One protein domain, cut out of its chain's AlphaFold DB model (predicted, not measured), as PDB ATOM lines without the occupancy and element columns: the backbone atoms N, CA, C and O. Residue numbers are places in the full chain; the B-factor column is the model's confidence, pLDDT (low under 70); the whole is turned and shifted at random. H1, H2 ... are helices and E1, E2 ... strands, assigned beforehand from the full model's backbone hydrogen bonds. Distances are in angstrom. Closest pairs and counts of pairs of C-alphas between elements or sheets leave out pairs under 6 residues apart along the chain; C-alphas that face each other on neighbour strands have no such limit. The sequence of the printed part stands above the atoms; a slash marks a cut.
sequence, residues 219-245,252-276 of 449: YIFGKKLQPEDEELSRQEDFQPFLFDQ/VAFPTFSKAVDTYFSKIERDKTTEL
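AT A GLANCE: This is residues 219 to 245 and 252 to 276 of the 449 residues of the protein "Nuclear export mediator factor NEMF" of Clonorchis sinensis (UniProt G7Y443). A small sheet of three antiparallel strands has one long helix, H1, packed along one face, the other face bare, and the last part of H1, residues 269 to 276, sticks out past the sheet. The printed part has 52 residues, with E1, E2, E3 and H1 in that order along the chain; the sheet runs E2, E1, E3, and the class is mixed, helices and strands. It is only just compact, close to loose, with a radius of gyration of the C-alphas of 11.6 A and spans of 37 by 27 by 18 A.

HOW THE PARTS SIT: E1, residues 219 to 223, is the inner strand and forms a hairpin with E2, residues 234 to 239, at 153 degrees between directions; N 221 and O 237 are 2.8 A apart, within hydrogen-bond range. E3, residues 252 to 254, is antiparallel to E1 at 161 degrees, with N 252 and O 220 at 2.9 A. E2 and E3, the edge strands, are apart. H1, residues 257 to 276, is on the sheet at a height over the sheet of 10.6 A, two layers, a helix on one face of a sheet. It lies over E2 and E1 and runs along the strands, at 9 degrees to E1 on the local plane. The closest C-alphas of E1 and H1, those of Tyr 219 and Ala 260, are 6.3 A apart. In H1 every O i to N i+4 pair is within hydrogen-bond range.

IN THESE COORDINATES: E1 begins at C-alpha 219 (-46.930, -26.420, 21.466) and is 13.3 A long. E2 measures 15.5 A and E3 6.7 A. H1 measures 28.7 A and ends at C-alpha 276 (-54.473, -6.223, 39.062).

THE WHOLE: The C-alphas farthest apart, of Asp 244 and Leu 276, are 37.0 A apart. Residues 246 to 251 are not printed; C-alphas 245 and 252 are 15.3 A apart across this cut. The link E1 to E2 is short and E3 to H1 tight. No printed residue is under 70 in pLDDT.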
ATOM      1  N   TYR A 219     -46.198 -27.296  22.374       92.50
ATOM      2  CA  TYR A 219     -46.930 -26.420  21.466       92.50
ATOM      3  C   TYR A 219     -47.857 -25.525  22.268       92.50
ATOM      4  O   TYR A 219     -48.613 -26.022  23.099       92.50
ATOM      5  N   ILE A 220     -47.810 -24.219  22.016       94.62
ATOM      6  CA  ILE A 220     -48.781 -23.260  22.547       94.62
ATOM      7  C   ILE A 220     -49.654 -22.787  21.390       94.62
ATOM      8  O   ILE A 220     -49.133 -22.343  20.369       94.62
ATOM      9  N   PHE A 221     -50.968 -22.868  21.561       93.44
ATOM     10  CA  PHE A 221     -51.977 -22.453  20.592       93.44
ATOM     11  C   PHE A 221     -52.631 -21.144  21.019       93.44
ATOM     12  O   PHE A 221     -52.799 -20.866  22.212       93.44
ATOM     13  N   GLY A 222     -53.040 -20.340  20.041       91.38
ATOM     14  CA  GLY A 222     -53.704 -19.081  20.332       91.38
ATOM     15  C   GLY A 222     -54.064 -18.265  19.102       91.38
ATOM     16  O   GLY A 222     -54.185 -18.782  17.991       91.38
ATOM     17  N   LYS A 223     -54.221 -16.961  19.317       89.69
ATOM     18  CA  LYS A 223     -54.485 -15.982  18.262       89.69
ATOM     19  C   LYS A 223     -53.234 -15.162  17.994       89.69
ATOM     20  O   LYS A 223     -52.527 -14.788  18.928       89.69
ATOM     21  N   LYS A 224     -52.996 -14.868  16.721       86.75
ATOM     22  CA  LYS A 224     -52.025 -13.861  16.286       86.75
ATOM     23  C   LYS A 224     -52.742 -12.530  16.059       86.75
ATOM     24  O   LYS A 224     -53.954 -12.536  15.834       86.75
ATOM     25  N   LEU A 225     -52.032 -11.408  16.179       82.31
ATOM     26  CA  LEU A 225     -52.606 -10.095  15.871       82.31
ATOM     27  C   LEU A 225     -52.653  -9.896  14.347       82.31
ATOM     28  O   LEU A 225     -53.673  -9.463  13.815       82.31
ATOM     29  N   GLN A 226     -51.590 -10.314  13.666       81.38
ATOM     30  CA  GLN A 226     -51.455 -10.409  12.217       81.38
ATOM     31  C   GLN A 226     -50.929 -11.805  11.834       81.38
ATOM     32  O   GLN A 226     -50.253 -12.452  12.636       81.38
ATOM     33  N   PRO A 227     -51.256 -12.337  10.644       74.62
ATOM     34  CA  PRO A 227     -50.849 -13.690  10.258       74.62
ATOM     35  C   PRO A 227     -49.319 -13.880  10.218       74.62
ATOM     36  O   PRO A 227     -48.846 -14.965  10.581       74.62
ATOM     37  N   GLU A 228     -48.566 -12.834   9.859       80.19
ATOM     38  CA  GLU A 228     -47.096 -12.796   9.874       80.19
ATOM     39  C   GLU A 228     -46.441 -12.759  11.265       80.19
ATOM     40  O   GLU A 228     -45.253 -13.059  11.360       80.19
ATOM     41  N   ASP A 229     -47.173 -12.462  12.344       79.94
ATOM     42  CA  ASP A 229     -46.558 -12.350  13.672       79.94
ATOM     43  C   ASP A 229     -45.977 -13.689  14.139       79.94
ATOM     44  O   ASP A 229     -46.649 -14.730  14.116       79.94
ATOM     45  N   GLU A 230     -44.741 -13.675  14.631       77.75
ATOM     46  CA  GLU A 230     -44.135 -14.846  15.275       77.75
ATOM     47  C   GLU A 230     -44.748 -15.112  16.659       77.75
ATOM     48  O   GLU A 230     -44.867 -16.263  17.086       77.75
ATOM     49  N   GLU A 231     -45.206 -14.059  17.341       82.62
ATOM     50  CA  GLU A 231     -45.779 -14.151  18.680       82.62
ATOM     51  C   GLU A 231     -47.309 -14.257  18.683       82.62
ATOM     52  O   GLU A 231     -48.033 -13.650  17.894       82.62
ATOM     53  N   LEU A 232     -47.830 -15.014  19.651       87.00
ATOM     54  CA  LEU A 232     -49.266 -15.083  19.910       87.00
ATOM     55  C   LEU A 232     -49.694 -13.888  20.758       87.00
ATOM     56  O   LEU A 232     -49.216 -13.724  21.885       87.00
ATOM     57  N   SER A 233     -50.667 -13.115  20.278       84.81
ATOM     58  CA  SER A 233     -51.278 -12.029  21.049       84.81
ATOM     59  C   SER A 233     -51.981 -12.586  22.286       84.81
ATOM     60  O   SER A 233     -51.724 -12.141  23.406       84.81
ATOM     61  N   ARG A 234     -52.768 -13.653  22.107       86.31
ATOM     62  CA  ARG A 234     -53.471 -14.361  23.179       86.31
ATOM     63  C   ARG A 234     -53.196 -15.854  23.109       86.31
ATOM     64  O   ARG A 234     -53.426 -16.469  22.074       86.31
ATOM     65  N   GLN A 235     -52.753 -16.424  24.226       91.25
ATOM     66  CA  GLN A 235     -52.577 -17.866  24.382       91.25
ATOM     67  C   GLN A 235     -53.874 -18.483  24.912       91.25
ATOM     68  O   GLN A 235     -54.501 -17.933  25.819       91.25
ATOM     69  N   GLU A 236     -54.292 -19.597  24.323       91.06
ATOM     70  CA  GLU A 236     -55.545 -20.276  24.664       91.06
ATOM     71  C   GLU A 236     -55.272 -21.639  25.291       91.06
ATOM     72  O   GLU A 236     -55.818 -21.940  26.349       91.06
ATOM     73  N   ASP A 237     -54.382 -22.427  24.689       92.00
ATOM     74  CA  ASP A 237     -54.129 -23.809  25.097       92.00
ATOM     75  C   ASP A 237     -52.662 -24.199  24.867       92.00
ATOM     76  O   ASP A 237     -51.954 -23.554  24.090       92.00
ATOM     77  N   PHE A 238     -52.204 -25.264  25.519       93.06
ATOM     78  CA  PHE A 238     -50.879 -25.840  25.308       93.06
ATOM     79  C   PHE A 238     -50.955 -27.369  25.284       93.06
ATOM     80  O   PHE A 238     -51.700 -27.977  26.048       93.06
ATOM     81  N   GLN A 239     -50.186 -28.008  24.402       91.38
ATOM     82  CA  GLN A 239     -50.199 -29.464  24.234       91.38
ATOM     83  C   GLN A 239     -48.779 -30.034  24.100       91.38
ATOM     84  O   GLN A 239     -47.893 -29.363  23.560       91.38
ATOM     85  N   PRO A 240     -48.551 -31.280  24.556       89.25
ATOM     86  CA  PRO A 240     -47.264 -31.964  24.409       89.25
ATOM     87  C   PRO A 240     -46.995 -32.440  22.976       89.25
ATOM     88  O   PRO A 240     -45.857 -32.707  22.612       89.25
ATOM     89  N   PHE A 241     -48.028 -32.524  22.137       87.25
ATOM     90  CA  PHE A 241     -47.911 -32.970  20.752       87.25
ATOM     91  C   PHE A 241     -48.728 -32.074  19.824       87.25
ATOM     92  O   PHE A 241     -49.762 -31.527  20.215       87.25
ATOM     93  N   LEU A 242     -48.291 -31.964  18.567       89.06
ATOM     94  CA  LEU A 242     -49.077 -31.318  17.519       89.06
ATOM     95  C   LEU A 242     -50.150 -32.288  17.014       89.06
ATOM     96  O   LEU A 242     -49.966 -32.991  16.019       89.06
ATOM     97  N   PHE A 243     -51.270 -32.333  17.730       90.75
ATOM     98  CA  PHE A 243     -52.420 -33.136  17.333       90.75
ATOM     99  C   PHE A 243     -53.010 -32.662  16.001       90.75
ATOM    100  O   PHE A 243     -53.038 -31.471  15.694       90.75
ATOM    101  N   ASP A 244     -53.538 -33.607  15.224       89.75
ATOM    102  CA  ASP A 244     -54.049 -33.361  13.870       89.75
ATOM    103  C   ASP A 244     -55.166 -32.297  13.823       89.75
ATOM    104  O   ASP A 244     -55.134 -31.422  12.962       89.75
ATOM    105  N   GLN A 245     -56.070 -32.260  14.818       89.88
ATOM    106  CA  GLN A 245     -57.091 -31.200  14.958       89.88
ATOM    107  C   GLN A 245     -56.517 -29.782  15.025       89.88
ATOM    108  O   GLN A 245     -57.214 -28.816  14.713       89.88
ATOM    109  N   VAL A 252     -47.125 -21.817  18.351       92.19
ATOM    110  CA  VAL A 252     -45.680 -21.667  18.540       92.19
ATOM    111  C   VAL A 252     -45.140 -22.978  19.094       92.19
ATOM    112  O   VAL A 252     -45.679 -23.514  20.068       92.19
ATOM    113  N   ALA A 253     -44.100 -23.508  18.454       91.50
ATOM    114  CA  ALA A 253     -43.443 -24.744  18.855       91.50
ATOM    115  C   ALA A 253     -42.233 -24.455  19.754       91.50
ATOM    116  O   ALA A 253     -41.465 -23.528  19.511       91.50
ATOM    117  N   PHE A 254     -42.045 -25.293  20.764       90.75
ATOM    118  CA  PHE A 254     -40.971 -25.218  21.744       90.75
ATOM    119  C   PHE A 254     -40.152 -26.515  21.733       90.75
ATOM    120  O   PHE A 254     -40.723 -27.591  21.522       90.75
ATOM    121  N   PRO A 255     -38.838 -26.443  22.023       88.56
ATOM    122  CA  PRO A 255     -37.972 -27.620  22.083       88.56
ATOM    123  C   PRO A 255     -38.434 -28.673  23.092       88.56
ATOM    124  O   PRO A 255     -38.334 -29.865  22.817       88.56
ATOM    125  N   THR A 256     -38.965 -28.239  24.242       88.69
ATOM    126  CA  THR A 256     -39.472 -29.131  25.288       88.69
ATOM    127  C   THR A 256     -40.870 -28.733  25.752       88.69
ATOM    128  O   THR A 256     -41.210 -27.547  25.802       88.69
ATOM    129  N   PHE A 257     -41.671 -29.717  26.161       90.19
ATOM    130  CA  PHE A 257     -42.974 -29.478  26.775       90.19
ATOM    131  C   PHE A 257     -42.849 -28.640  28.050       90.19
ATOM    132  O   PHE A 257     -43.583 -27.669  28.218       90.19
ATOM    133  N   SER A 258     -41.849 -28.923  28.891       90.75
ATOM    134  CA  SER A 258     -41.554 -28.121  30.083       90.75
ATOM    135  C   SER A 258     -41.338 -26.644  29.749       90.75
ATOM    136  O   SER A 258     -41.824 -25.782  30.478       90.75
ATOM    137  N   LYS A 259     -40.669 -26.329  28.625       92.19
ATOM    138  CA  LYS A 259     -40.456 -24.937  28.212       92.19
ATOM    139  C   LYS A 259     -41.732 -24.263  27.708       92.19
ATOM    140  O   LYS A 259     -41.929 -23.075  27.975       92.19
ATOM    141  N   ALA A 260     -42.601 -24.999  27.018       93.44
ATOM    142  CA  ALA A 260     -43.919 -24.494  26.639       93.44
ATOM    143  C   ALA A 260     -44.770 -24.177  27.881       93.44
ATOM    144  O   ALA A 260     -45.330 -23.087  27.970       93.44
ATOM    145  N   VAL A 261     -44.804 -25.080  28.867       93.81
ATOM    146  CA  VAL A 261     -45.542 -24.891  30.130       93.81
ATOM    147  C   VAL A 261     -45.023 -23.674  30.900       93.81
ATOM    148  O   VAL A 261     -45.815 -22.816  31.289       93.81
ATOM    149  N   ASP A 262     -43.703 -23.563  31.064       94.50
ATOM    150  CA  ASP A 262     -43.035 -22.423  31.709       94.50
ATOM    151  C   ASP A 262     -43.424 -21.092  31.048       94.50
ATOM    152  O   ASP A 262     -43.876 -20.158  31.710       94.50
ATOM    153  N   THR A 263     -43.342 -21.033  29.717       93.19
ATOM    154  CA  THR A 263     -43.663 -19.825  28.941       93.19
ATOM    155  C   THR A 263     -45.151 -19.468  29.029       93.19
ATOM    156  O   THR A 263     -45.495 -18.294  29.184       93.19
ATOM    157  N   TYR A 264     -46.036 -20.466  28.956       94.56
ATOM    158  CA  TYR A 264     -47.486 -20.282  29.026       94.56
ATOM    159  C   TYR A 264     -47.919 -19.706  30.380       94.56
ATOM    160  O   TYR A 264     -48.560 -18.653  30.442       94.56
ATOM    161  N   PHE A 265     -47.520 -20.346  31.485       93.81
ATOM    162  CA  PHE A 265     -47.899 -19.876  32.818       93.81
ATOM    163  C   PHE A 265     -47.199 -18.569  33.204       93.81
ATOM    164  O   PHE A 265     -47.848 -17.716  33.809       93.81
ATOM    165  N   SER A 266     -45.955 -18.341  32.768       92.88
ATOM    166  CA  SER A 266     -45.277 -17.049  32.954       92.88
ATOM    167  C   SER A 266     -46.044 -15.899  32.298       92.88
ATOM    168  O   SER A 266     -46.208 -14.833  32.898       92.88
ATOM    169  N   LYS A 267     -46.567 -16.101  31.078       90.75
ATOM    170  CA  LYS A 267     -47.371 -15.080  30.394       90.75
ATOM    171  C   LYS A 267     -48.695 -14.830  31.120       90.75
ATOM    172  O   LYS A 267     -49.024 -13.672  31.363       90.75
ATOM    173  N   ILE A 268     -49.401 -15.885  31.531       90.44
ATOM    174  CA  ILE A 268     -50.659 -15.767  32.287       90.44
ATOM    175  C   ILE A 268     -50.461 -15.026  33.616       90.44
ATOM    176  O   ILE A 268     -51.290 -14.197  33.989       90.44
ATOM    177  N   GLU A 269     -49.397 -15.326  34.360       90.56
ATOM    178  CA  GLU A 269     -49.103 -14.648  35.627       90.56
ATOM    179  C   GLU A 269     -48.744 -13.176  35.421       90.56
ATOM    180  O   GLU A 269     -49.206 -12.316  36.182       90.56
ATOM    181  N   ARG A 270     -47.984 -12.869  34.363       89.88
ATOM    182  CA  ARG A 270     -47.689 -11.490  33.962       89.88
ATOM    183  C   ARG A 270     -48.979 -10.737  33.643       89.88
ATOM    184  O   ARG A 270     -49.201  -9.672  34.213       89.88
ATOM    185  N   ASP A 271     -49.848 -11.316  32.817       88.38
ATOM    186  CA  ASP A 271     -51.109 -10.692  32.405       88.38
ATOM    187  C   ASP A 271     -52.037 -10.452  33.612       88.38
ATOM    188  O   ASP A 271     -52.535  -9.341  33.793       88.38
ATOM    189  N   LYS A 272     -52.167 -11.424  34.529       91.31
ATOM    190  CA  LYS A 272     -52.913 -11.256  35.794       91.31
ATOM    191  C   LYS A 272     -52.358 -10.137  36.672       91.31
ATOM    192  O   LYS A 272     -53.116  -9.407  37.312       91.31
ATOM    193  N   THR A 273     -51.034 -10.016  36.741       90.31
ATOM    194  CA  THR A 273     -50.378  -8.966  37.528       90.31
ATOM    195  C   THR A 273     -50.671  -7.593  36.927       90.31
ATOM    196  O   THR A 273     -51.047  -6.674  37.654       90.31
ATOM    197  N   THR A 274     -50.573  -7.463  35.603       91.75
ATOM    198  CA  THR A 274     -50.926  -6.234  34.884       91.75
ATOM    199  C   THR A 274     -52.398  -5.870  35.080       91.75
ATOM    200  O   THR A 274     -52.698  -4.721  35.402       91.75
ATOM    201  N   GLU A 275     -53.317  -6.832  34.979       92.00
ATOM    202  CA  GLU A 275     -54.744  -6.607  35.242       92.00
ATOM    203  C   GLU A 275     -54.998  -6.090  36.665       92.00
ATOM    204  O   GLU A 275     -55.766  -5.144  36.857       92.00
ATOM    205  N   LEU A 276     -54.334  -6.664  37.673       93.38
ATOM    206  CA  LEU A 276     -54.473  -6.223  39.062       93.38
ATOM    207  C   LEU A 276     -53.960  -4.790  39.266       93.38
ATOM    208  O   LEU A 276     -54.585  -4.014  39.993       93.38
TER     209      LEU A 276